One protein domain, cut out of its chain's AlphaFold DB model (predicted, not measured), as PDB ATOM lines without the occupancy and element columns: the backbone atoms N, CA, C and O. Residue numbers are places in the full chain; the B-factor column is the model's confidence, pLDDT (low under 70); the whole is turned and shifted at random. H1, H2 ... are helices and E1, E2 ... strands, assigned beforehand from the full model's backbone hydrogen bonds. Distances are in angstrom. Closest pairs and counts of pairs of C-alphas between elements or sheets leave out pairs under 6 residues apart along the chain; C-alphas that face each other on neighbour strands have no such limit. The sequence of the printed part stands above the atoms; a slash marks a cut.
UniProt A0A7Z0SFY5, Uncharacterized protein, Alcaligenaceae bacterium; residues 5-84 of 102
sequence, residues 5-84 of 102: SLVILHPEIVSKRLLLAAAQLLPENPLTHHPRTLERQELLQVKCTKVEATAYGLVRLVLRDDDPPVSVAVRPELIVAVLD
ATOM      1  N   SER A   5     114.709 117.224 122.161       90.88
ATOM      2  CA  SER A   5     114.220 116.273 121.170       90.88
ATOM      3  C   SER A   5     114.589 116.766 119.786       90.88
ATOM      4  O   SER A   5     114.421 117.941 119.453       90.88
ATOM      5  N   LEU A   6     115.058 115.850 118.953       92.25
ATOM      6  CA  LEU A   6     115.261 116.086 117.542       92.25
ATOM      7  C   LEU A   6     114.108 115.456 116.763       92.25
ATOM      8  O   LEU A   6     113.886 114.248 116.824       92.25
ATOM      9  N   VAL A   7     113.370 116.282 116.032       93.44
ATOM     10  CA  VAL A   7     112.207 115.866 115.251       93.44
ATOM     11  C   VAL A   7     112.542 115.953 113.771       93.44
ATOM     12  O   VAL A   7     112.954 117.004 113.280       93.44
ATOM     13  N   ILE A   8     112.357 114.848 113.057       93.06
ATOM     14  CA  ILE A   8     112.528 114.773 111.605       93.06
ATOM     15  C   ILE A   8     111.142 114.816 110.973       93.06
ATOM     16  O   ILE A   8     110.270 114.019 111.321       93.06
ATOM     17  N   LEU A   9     110.944 115.746 110.045       93.19
ATOM     18  CA  LEU A   9     109.672 116.016 109.394       93.19
ATOM     19  C   LEU A   9     109.779 115.867 107.877       93.19
ATOM     20  O   LEU A   9     110.760 116.299 107.264       93.19
ATOM     21  N   HIS A  10     108.708 115.378 107.261       92.50
ATOM     22  CA  HIS A  10     108.455 115.647 105.856       92.50
ATOM     23  C   HIS A  10     108.127 117.136 105.667       92.50
ATOM     24  O   HIS A  10     107.276 117.686 106.374       92.50
ATOM     25  N   PRO A  11     108.783 117.817 104.716       84.12
ATOM     26  CA  PRO A  11     108.534 119.217 104.444       84.12
ATOM     27  C   PRO A  11     107.183 119.374 103.761       84.12
ATOM     28  O   PRO A  11     106.951 118.920 102.645       84.12
ATOM     29  N   GLU A  12     106.301 120.094 104.437       91.19
ATOM     30  CA  GLU A  12     105.061 120.609 103.881       91.19
ATOM     31  C   GLU A  12     105.150 122.137 103.859       91.19
ATOM     32  O   GLU A  12     105.724 122.739 104.767       91.19
ATOM     33  N   ILE A  13     104.643 122.777 102.801       87.00
ATOM     34  CA  ILE A  13     104.899 124.199 102.519       87.00
ATOM     35  C   ILE A  13     104.505 125.095 103.699       87.00
ATOM     36  O   ILE A  13     105.282 125.975 104.081       87.00
ATOM     37  N   VAL A  14     103.318 124.893 104.278       87.69
ATOM     38  CA  VAL A  14     102.820 125.709 105.393       87.69
ATOM     39  C   VAL A  14     103.642 125.447 106.650       87.69
ATOM     40  O   VAL A  14     104.163 126.390 107.243       87.69
ATOM     41  N   SER A  15     103.835 124.179 107.012       86.06
ATOM     42  CA  SER A  15     104.609 123.773 108.190       86.06
ATOM     43  C   SER A  15     106.055 124.279 108.125       86.06
ATOM     44  O   SER A  15     106.559 124.839 109.096       86.06
ATOM     45  N   LYS A  16     106.702 124.187 106.954       88.06
ATOM     46  CA  LYS A  16     108.052 124.712 106.699       88.06
ATOM     47  C   LYS A  16     108.117 126.223 106.903       88.06
ATOM     48  O   LYS A  16     109.032 126.707 107.560       88.06
ATOM     49  N   ARG A  17     107.154 126.978 106.364       90.44
ATOM     50  CA  ARG A  17     107.101 128.441 106.531       90.44
ATOM     51  C   ARG A  17     106.889 128.848 107.986       90.44
ATOM     52  O   ARG A  17     107.560 129.765 108.445       90.44
ATOM     53  N   LEU A  18     105.997 128.163 108.699       90.81
ATOM     54  CA  LEU A  18     105.748 128.423 110.119       90.81
ATOM     55  C   LEU A  18     106.987 128.134 110.967       90.81
ATOM     56  O   LEU A  18     107.351 128.955 111.803       90.81
ATOM     57  N   LEU A  19     107.663 127.011 110.713       91.62
ATOM     58  CA  LEU A  19     108.919 126.676 111.377       91.62
ATOM     59  C   LEU A  19     109.985 127.736 111.104       91.62
ATOM     60  O   LEU A  19     110.572 128.247 112.051       91.62
ATOM     61  N   LEU A  20     110.197 128.121 109.842       90.06
ATOM     62  CA  LEU A  20     111.168 129.160 109.483       90.06
ATOM     63  C   LEU A  20     110.868 130.495 110.174       90.06
ATOM     64  O   LEU A  20     111.784 131.130 110.688       90.06
ATOM     65  N   ALA A  21     109.599 130.908 110.225       91.06
ATOM     66  CA  ALA A  21     109.196 132.124 110.924       91.06
ATOM     67  C   ALA A  21     109.438 132.026 112.439       91.06
ATOM     68  O   ALA A  21     109.940 132.970 113.043       91.06
ATOM     69  N   ALA A  22     109.134 130.882 113.056       91.19
ATOM     70  CA  ALA A  22     109.373 130.658 114.480       91.19
ATOM     71  C   ALA A  22     110.873 130.617 114.822       91.19
ATOM     72  O   ALA A  22     111.289 131.175 115.833       91.19
ATOM     73  N   ALA A  23     111.695 130.013 113.960       89.12
ATOM     74  CA  ALA A  23     113.146 129.953 114.114       89.12
ATOM     75  C   ALA A  23     113.809 131.337 114.102       89.12
ATOM     76  O   ALA A  23     114.778 131.549 114.822       89.12
ATOM     77  N   GLN A  24     113.269 132.299 113.346       91.25
ATOM     78  CA  GLN A  24     113.767 133.682 113.326       91.25
ATOM     79  C   GLN A  24     113.605 134.412 114.669       91.25
ATOM     80  O   GLN A  24     114.237 135.444 114.879       91.25
ATOM     81  N   LEU A  25     112.768 133.897 115.577       89.25
ATOM     82  CA  LEU A  25     112.561 134.463 116.914       89.25
ATOM     83  C   LEU A  25     113.586 133.962 117.942       89.25
ATOM     84  O   LEU A  25     113.548 134.382 119.101       89.25
ATOM     85  N   LEU A  26     114.460 133.035 117.548       87.56
ATOM     86  CA  LEU A  26     115.401 132.370 118.435       87.56
ATOM     87  C   LEU A  26     116.834 132.852 118.171       87.56
ATOM     88  O   LEU A  26     117.192 133.112 117.022       87.56
ATOM     89  N   PRO A  27     117.666 132.979 119.223       85.69
ATOM     90  CA  PRO A  27     119.062 133.387 119.068       85.69
ATOM     91  C   PRO A  27     119.888 132.339 118.311       85.69
ATOM     92  O   PRO A  27     120.824 132.685 117.596       85.69
ATOM     93  N   GLU A  28     119.518 131.066 118.445       84.38
ATOM     94  CA  GLU A  28     120.104 129.947 117.717       84.38
ATOM     95  C   GLU A  28     119.071 129.370 116.754       84.38
ATOM     96  O   GLU A  28     117.890 129.279 117.088       84.38
ATOM     97  N   ASN A  29     119.513 128.965 115.563       84.44
ATOM     98  CA  ASN A  29     118.623 128.385 114.566       84.44
ATOM     99  C   ASN A  29     118.328 126.908 114.908       84.44
ATOM    100  O   ASN A  29     119.236 126.080 114.812       84.44
ATOM    101  N   PRO A  30     117.078 126.541 115.251       88.69
ATOM    102  CA  PRO A  30     116.713 125.171 115.596       88.69
ATOM    103  C   PRO A  30     116.380 124.317 114.363       88.69
ATOM    104  O   PRO A  30     115.828 123.229 114.518       88.69
ATOM    105  N   LEU A  31     116.631 124.805 113.142       90.44
ATOM    106  CA  LEU A  31     116.229 124.145 111.902       90.44
ATOM    107  C   LEU A  31     117.414 123.844 110.996       90.44
ATOM    108  O   LEU A  31     118.199 124.728 110.651       90.44
ATOM    109  N   THR A  32     117.427 122.620 110.481       89.81
ATOM    110  CA  THR A  32     118.214 122.251 109.306       89.81
ATOM    111  C   THR A  32     117.279 121.741 108.223       89.81
ATOM    112  O   THR A  32     116.395 120.916 108.461       89.81
ATOM    113  N   HIS A  33     117.459 122.258 107.010       86.81
ATOM    114  CA  HIS A  33     116.748 121.790 105.830       86.81
ATOM    115  C   HIS A  33     117.667 120.887 105.013       86.81
ATOM    116  O   HIS A  33     118.720 121.327 104.567       86.81
ATOM    117  N   HIS A  34     117.241 119.642 104.807       86.25
ATOM    118  CA  HIS A  34     117.908 118.688 103.930       86.25
ATOM    119  C   HIS A  34     117.148 118.666 102.594       86.25
ATOM    120  O   HIS A  34     116.039 118.119 102.527       86.25
ATOM    121  N   PRO A  35     117.671 119.317 101.538       83.44
ATOM    122  CA  PRO A  35     116.993 119.385 100.253       83.44
ATOM    123  C   PRO A  35     116.882 117.999  99.610       83.44
ATOM    124  O   PRO A  35     117.667 117.093  99.883       83.44
ATOM    125  N   ARG A  36     115.901 117.846  98.717       85.81
ATOM    126  CA  ARG A  36     115.740 116.623  97.928       85.81
ATOM    127  C   ARG A  36     116.978 116.378  97.064       85.81
ATOM    128  O   ARG A  36     117.421 117.287  96.363       85.81
ATOM    129  N   THR A  37     117.451 115.138  97.031       83.88
ATOM    130  CA  THR A  37     118.463 114.668  96.074       83.88
ATOM    131  C   THR A  37     117.899 113.516  95.236       83.88
ATOM    132  O   THR A  37     116.736 113.133  95.390       83.88
ATOM    133  N   LEU A  38     118.697 112.964  94.316       83.62
ATOM    134  CA  LEU A  38     118.314 111.762  93.561       83.62
ATOM    135  C   LEU A  38     118.104 110.545  94.476       83.62
ATOM    136  O   LEU A  38     117.296 109.675  94.165       83.62
ATOM    137  N   GLU A  39     118.792 110.518  95.616       82.06
ATOM    138  CA  GLU A  39     118.835 109.377  96.532       82.06
ATOM    139  C   GLU A  39     118.009 109.601  97.805       82.06
ATOM    140  O   GLU A  39     117.745 108.657  98.547       82.06
ATOM    141  N   ARG A  40     117.591 110.846  98.081       75.12
ATOM    142  CA  ARG A  40     116.915 111.217  99.332       75.12
ATOM    143  C   ARG A  40     115.705 112.099  99.098       75.12
ATOM    144  O   ARG A  40     115.729 113.047  98.311       75.12
ATOM    145  N   GLN A  41     114.645 111.810  99.848       83.06
ATOM    146  CA  GLN A  41     113.516 112.721  99.964       83.06
ATOM    147  C   GLN A  41     113.930 113.986 100.724       83.06
ATOM    148  O   GLN A  41     114.865 113.969 101.521       83.06
ATOM    149  N   GLU A  42     113.228 115.085 100.461       88.50
ATOM    150  CA  GLU A  42     113.401 116.318 101.226       88.50
ATOM    151  C   GLU A  42     112.978 116.074 102.683       88.50
ATOM    152  O   GLU A  42     111.942 115.447 102.922       88.50
ATOM    153  N   LEU A  43     113.753 116.578 103.645       90.81
ATOM    154  CA  LEU A  43     113.479 116.452 105.078       90.81
ATOM    155  C   LEU A  43     113.765 117.770 105.805       90.81
ATOM    156  O   LEU A  43     114.637 118.550 105.419       90.81
ATOM    157  N   LEU A  44     113.034 118.011 106.890       91.38
ATOM    158  CA  LEU A  44     113.315 119.079 107.845       91.38
ATOM    159  C   LEU A  44     113.688 118.458 109.182       91.38
ATOM    160  O   LEU A  44     112.940 117.651 109.722       91.38
ATOM    161  N   GLN A  45     114.827 118.863 109.719       91.75
ATOM    162  CA  GLN A  45     115.261 118.497 111.054       91.75
ATOM    163  C   GLN A  45     115.029 119.693 111.980       91.75
ATOM    164  O   GLN A  45     115.487 120.802 111.700       91.75
ATOM    165  N   VAL A  46     114.298 119.465 113.069       93.25
ATOM    166  CA  VAL A  46     113.874 120.487 114.029       93.25
ATOM    167  C   VAL A  46     114.345 120.093 115.417       93.25
ATOM    168  O   VAL A  46     114.030 119.005 115.895       93.25
ATOM    169  N   LYS A  47     115.077 120.978 116.081       92.38
ATOM    170  CA  LYS A  47     115.431 120.824 117.488       92.38
ATOM    171  C   LYS A  47     114.369 121.470 118.368       92.38
ATOM    172  O   LYS A  47     113.989 122.623 118.166       92.38
ATOM    173  N   CYS A  48     113.895 120.706 119.339       91.88
ATOM    174  CA  CYS A  48     112.817 121.070 120.242       91.88
ATOM    175  C   CYS A  48     113.258 120.854 121.690       91.88
ATOM    176  O   CYS A  48     114.025 119.947 121.997       91.88
ATOM    177  N   THR A  49     112.702 121.644 122.598       91.94
ATOM    178  CA  THR A  49     112.782 121.405 124.046       91.94
ATOM    179  C   THR A  49     111.678 120.470 124.537       91.94
ATOM    180  O   THR A  49     111.861 119.798 125.546       91.94
ATOM    181  N   LYS A  50     110.531 120.426 123.839       92.44
ATOM    182  CA  LYS A  50     109.416 119.506 124.114       92.44
ATOM    183  C   LYS A  50     108.670 119.136 122.833       92.44
ATOM    184  O   LYS A  50     108.580 119.940 121.900       92.44
ATOM    185  N   VAL A  51     108.087 117.942 122.832       94.00
ATOM    186  CA  VAL A  51     107.169 117.444 121.802       94.00
ATOM    187  C   VAL A  51     105.899 116.982 122.507       94.00
ATOM    188  O   VAL A  51     105.939 116.054 123.310       94.00
ATOM    189  N   GLU A  52     104.777 117.644 122.242       95.19
ATOM    190  CA  GLU A  52     103.544 117.452 123.010       95.19
ATOM    191  C   GLU A  52     102.360 117.160 122.091       95.19
ATOM    192  O   GLU A  52     102.143 117.844 121.090       95.19
ATOM    193  N   ALA A  53     101.544 116.167 122.442       93.94
ATOM    194  CA  ALA A  53     100.254 115.978 121.792       93.94
ATOM    195  C   ALA A  53      99.283 117.084 122.231       93.94
ATOM    196  O   ALA A  53      99.183 117.421 123.409       93.94
ATOM    197  N   THR A  54      98.542 117.641 121.279       93.81
ATOM    198  CA  THR A  54      97.512 118.652 121.552       93.81
ATOM    199  C   THR A  54      96.119 118.025 121.553       93.81
ATOM    200  O   THR A  54      95.881 117.006 120.906       93.81
ATOM    201  N   ALA A  55      95.161 118.670 122.224       91.38
ATOM    202  CA  ALA A  55      93.775 118.195 122.296       91.38
ATOM    203  C   ALA A  55      93.050 118.151 120.932       91.38
ATOM    204  O   ALA A  55      92.022 117.497 120.802       91.38
ATOM    205  N   TYR A  56      93.579 118.836 119.915       90.56
ATOM    206  CA  TYR A  56      93.012 118.923 118.564       90.56
ATOM    207  C   TYR A  56      93.739 118.028 117.545       90.56
ATOM    208  O   TYR A  56      93.616 118.231 116.339       90.56
ATOM    209  N   GLY A  57      94.504 117.035 118.013       91.81
ATOM    210  CA  GLY A  57      95.113 116.015 117.151       91.81
ATOM    211  C   GLY A  57      96.372 116.464 116.403       91.81
ATOM    212  O   GLY A  57      96.848 115.740 115.536       91.81
ATOM    213  N   LEU A  58      96.929 117.632 116.732       94.75
ATOM    214  CA  LEU A  58      98.237 118.075 116.241       94.75
ATOM    215  C   LEU A  58      99.337 117.778 117.264       94.75
ATOM    216  O   LEU A  58      99.065 117.631 118.459       94.75
ATOM    217  N   VAL A  59     100.581 117.757 116.803       95.88
ATOM    218  CA  VAL A  59     101.770 117.698 117.656       95.88
ATOM    219  C   VAL A  59     102.355 119.099 117.773       95.88
ATOM    220  O   VAL A  59     102.671 119.736 116.770       95.88
ATOM    221  N   ARG A  60     102.490 119.598 118.998       95.56
ATOM    222  CA  ARG A  60     103.162 120.857 119.307       95.56
ATOM    223  C   ARG A  60     104.652 120.599 119.487       95.56
ATOM    224  O   ARG A  60     105.064 119.853 120.370       95.56
ATOM    225  N   LEU A  61     105.444 121.259 118.656       95.44
ATOM    226  CA  LEU A  61     106.893 121.323 118.748       95.44
ATOM    227  C   LEU A  61     107.261 122.599 119.503       95.44
ATOM    228  O   LEU A  61     107.046 123.700 118.991       95.44
ATOM    229  N   VAL A  62     107.766 122.472 120.730       95.00
ATOM    230  CA  VAL A  62     108.210 123.619 121.534       95.00
ATOM    231  C   VAL A  62     109.685 123.860 121.243       95.00
ATOM    232  O   VAL A  62     110.548 123.136 121.737       95.00
ATOM    233  N   LEU A  63     109.983 124.872 120.429       92.81
ATOM    234  CA  LEU A  63     111.352 125.215 120.031       92.81
ATOM    235  C   LEU A  63     112.111 125.862 121.194       92.81
ATOM    236  O   LEU A  63     113.283 125.578 121.409       92.81
ATOM    237  N   ARG A  64     111.409 126.684 121.982       91.12
ATOM    238  CA  ARG A  64     111.910 127.281 123.221       91.12
ATOM    239  C   ARG A  64     110.780 127.437 124.229       91.12
ATOM    240  O   ARG A  64     109.715 127.954 123.900       91.12
ATOM    241  N   ASP A  65     111.054 127.028 125.456       89.62
ATOM    242  CA  ASP A  65     110.115 126.996 126.580       89.62
ATOM    243  C   ASP A  65     110.320 128.214 127.508       89.62
ATOM    244  O   ASP A  65     110.527 128.057 128.708       89.62
ATOM    245  N   ASP A  66     110.342 129.414 126.912       86.81
ATOM    246  CA  ASP A  66     110.318 130.708 127.622       86.81
ATOM    247  C   ASP A  66     108.860 131.162 127.842       86.81
ATOM    248  O   ASP A  66     107.936 130.509 127.362       86.81
ATOM    249  N   ASP A  67     108.636 132.292 128.520       86.38
ATOM    250  CA  ASP A  67     107.308 132.909 128.651       86.38
ATOM    251  C   ASP A  67     107.215 134.209 127.814       86.38
ATOM    252  O   ASP A  67     107.853 135.204 128.178       86.38
ATOM    253  N   PRO A  68     106.471 134.236 126.684       85.25
ATOM    254  CA  PRO A  68     105.694 133.138 126.099       85.25
ATOM    255  C   PRO A  68     106.552 132.137 125.292       85.25
ATOM    256  O   PRO A  68     107.576 132.521 124.708       85.25
ATOM    257  N   PRO A  69     106.118 130.865 125.174       90.94
ATOM    258  CA  PRO A  69     106.897 129.837 124.495       90.94
ATOM    259  C   PRO A  69     106.851 130.014 122.979       90.94
ATOM    260  O   PRO A  69     105.811 130.335 122.394       90.94
ATOM    261  N   VAL A  70     107.968 129.715 122.317       94.00
ATOM    262  CA  VAL A  70     108.039 129.661 120.852       94.00
ATOM    263  C   VAL A  70     107.745 128.230 120.430       94.00
ATOM    264  O   VAL A  70     108.539 127.320 120.675       94.00
ATOM    265  N   SER A  71     106.584 128.015 119.813       94.06
ATOM    266  CA  SER A  71     106.129 126.683 119.420       94.06
ATOM    267  C   SER A  71     105.405 126.686 118.079       94.06
ATOM    268  O   SER A  71     104.812 127.687 117.679       94.06
ATOM    269  N   VAL A  72     105.448 125.547 117.389       94.56
ATOM    270  CA  VAL A  72     104.744 125.316 116.123       94.56
ATOM    271  C   VAL A  72     103.950 124.024 116.234       94.56
ATOM    272  O   VAL A  72     104.467 123.009 116.693       94.56
ATOM    273  N   ALA A  73     102.684 124.046 115.822       94.00
ATOM    274  CA  ALA A  73     101.876 122.837 115.718       94.00
ATOM    275  C   ALA A  73     102.017 122.237 114.314       94.00
ATOM    276  O   ALA A  73     101.854 122.943 113.319       94.00
ATOM    277  N   VAL A  74     102.291 120.938 114.239       94.62
ATOM    278  CA  VAL A  74     102.388 120.171 112.992       94.62
ATOM    279  C   VAL A  74     101.421 118.997 113.016       94.62
ATOM    280  O   VAL A  74     100.998 118.538 114.081       94.62
ATOM    281  N   ARG A  75     101.052 118.502 111.835       94.31
ATOM    282  CA  ARG A  75     100.228 117.297 111.744       94.31
ATOM    283  C   ARG A  75     101.080 116.051 112.040       94.31
ATOM    284  O   ARG A  75     102.221 116.012 111.573       94.31
ATOM    285  N   PRO A  76     100.575 115.058 112.797       94.31
ATOM    286  CA  PRO A  76     101.359 113.882 113.177       94.31
ATOM    287  C   PRO A  76     101.934 113.118 111.981       94.31
ATOM    288  O   PRO A  76     103.056 112.635 112.054       94.31
ATOM    289  N   GLU A  77     101.214 113.054 110.857       94.25
ATOM    290  CA  GLU A  77     101.651 112.344 109.650       94.25
ATOM    291  C   GLU A  77     102.860 112.976 108.949       94.25
ATOM    292  O   GLU A  77     103.461 112.355 108.076       94.25
ATOM    293  N   LEU A  78     103.225 114.210 109.312       93.31
ATOM    294  CA  LEU A  78     104.449 114.840 108.826       93.31
ATOM    295  C   LEU A  78     105.678 114.384 109.616       93.31
ATOM    296  O   LEU A  78     106.791 114.637 109.165       93.31
ATOM    297  N   ILE A  79     105.511 113.745 110.777       94.12
ATOM    298  CA  ILE A  79     106.619 113.313 111.629       94.12
ATOM    299  C   ILE A  79     107.151 111.974 111.133       94.12
ATOM    300  O   ILE A  79     106.456 110.963 111.148       94.12
ATOM    301  N   VAL A  80     108.419 111.977 110.737       93.19
ATOM    302  CA  VAL A  80     109.157 110.778 110.332       93.19
ATOM    303  C   VAL A  80     109.757 110.092 111.556       93.19
ATOM    304  O   VAL A  80     109.680 108.874 111.685       93.19
ATOM    305  N   ALA A  81     110.358 110.872 112.458       91.50
ATOM    306  CA  ALA A  81     110.978 110.358 113.674       91.50
ATOM    307  C   ALA A  81     111.068 111.430 114.765       91.50
ATOM    308  O   ALA A  81     111.167 112.626 114.479       91.50
ATOM    309  N   VAL A  82     111.091 110.970 116.015       92.12
ATOM    310  CA  VAL A  82     111.423 111.761 117.202       92.12
ATOM    311  C   VAL A  82     112.548 111.034 117.925       92.12
ATOM    312  O   VAL A  82     112.444 109.837 118.181       92.12
ATOM    313  N   LEU A  83     113.630 111.748 118.208       88.94
ATOM    314  CA  LEU A  83     114.810 111.224 118.882       88.94
ATOM    315  C   LEU A  83     115.043 112.044 120.146       88.94
ATOM    316  O   LEU A  83     115.188 113.264 120.061       88.94
ATOM    317  N   ASP A  84     115.101 111.385 121.297       85.94
ATOM    318  CA  ASP A  84     115.540 112.032 122.530       85.94
ATOM    319  C   ASP A  84     117.055 112.206 122.469       85.94
ATOM    320  O   ASP A  84     117.810 111.239 122.335       85.94
TER     321      ASP A  84
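Overview. This is residues 5 to 84 of the 102 residues of an uncharacterized protein of Alcaligenaceae bacterium (UniProt A0A7Z0SFY5). Two antiparallel sheets, E2 E3 E1 E7 and E4 E5 E6, stand partly face to face as a sandwich with crossed strands, and the one named helix, H1, packs on both. The link from E2 to E3 and the link from E5 to E6 reach the two ends of the longest axis. The printed part has 80 residues, with E1 H1 E2 E3 E4 E5 E6 E7 along the chain; the class is mixed, helices and strands. It is compact, radius of gyration of the C-alphas 12.2 A, spanning 42 by 29 by 25 A.

Arrangement. The larger sheet runs E2, residues 31 to 34, E3, residues 43 to 48, E1, residues 5 to 9, and E7, residues 79 to 84. Within hydrogen-bond range are N 32 and O 45 of the hairpin E2 and E3, 2.9 A, N 7 and O 46 of E1 and E3, 2.8 A, and N 6 and O 83 of E1 and E7, 2.8 A. E4, residues 50 to 53, E5, residues 59 to 64, and E6, residues 70 to 74, form a meander, each strand the antiparallel neighbour of the one before; N 52 and O 60, 2.9 A, and N 61 and O 72, 2.8 A, are within hydrogen-bond range. The closest C-alphas of E3 and E5, Cys 48 and Leu 63, are 4.4 A apart. H1, residues 13 to 23, is on both sheets, its height 10.0 A over the larger and 8.8 A over the other, where it runs along E6 at 12 degrees on the local plane. In H1 every O i to N i+4 pair is within hydrogen-bond range. E1, H1 and E2 form a split strand-helix-strand unit, E3 between the two strands, with a right-handed crossover.

Along the chain. E1 begins at C-alpha 5 (114.220, 116.273, 121.170), and E7 ends at C-alpha 84 (115.540, 112.032, 122.530). E3 is 15.9 A long, H1 15.3 A and E5 15.0 A.

Size, cuts and confidence. The C-alphas farthest apart, Leu 38 and Asp 67, are 42.4 A apart. The printed part has no cut and no long link. Its mean pLDDT is 90.3; no printed residue is under 70.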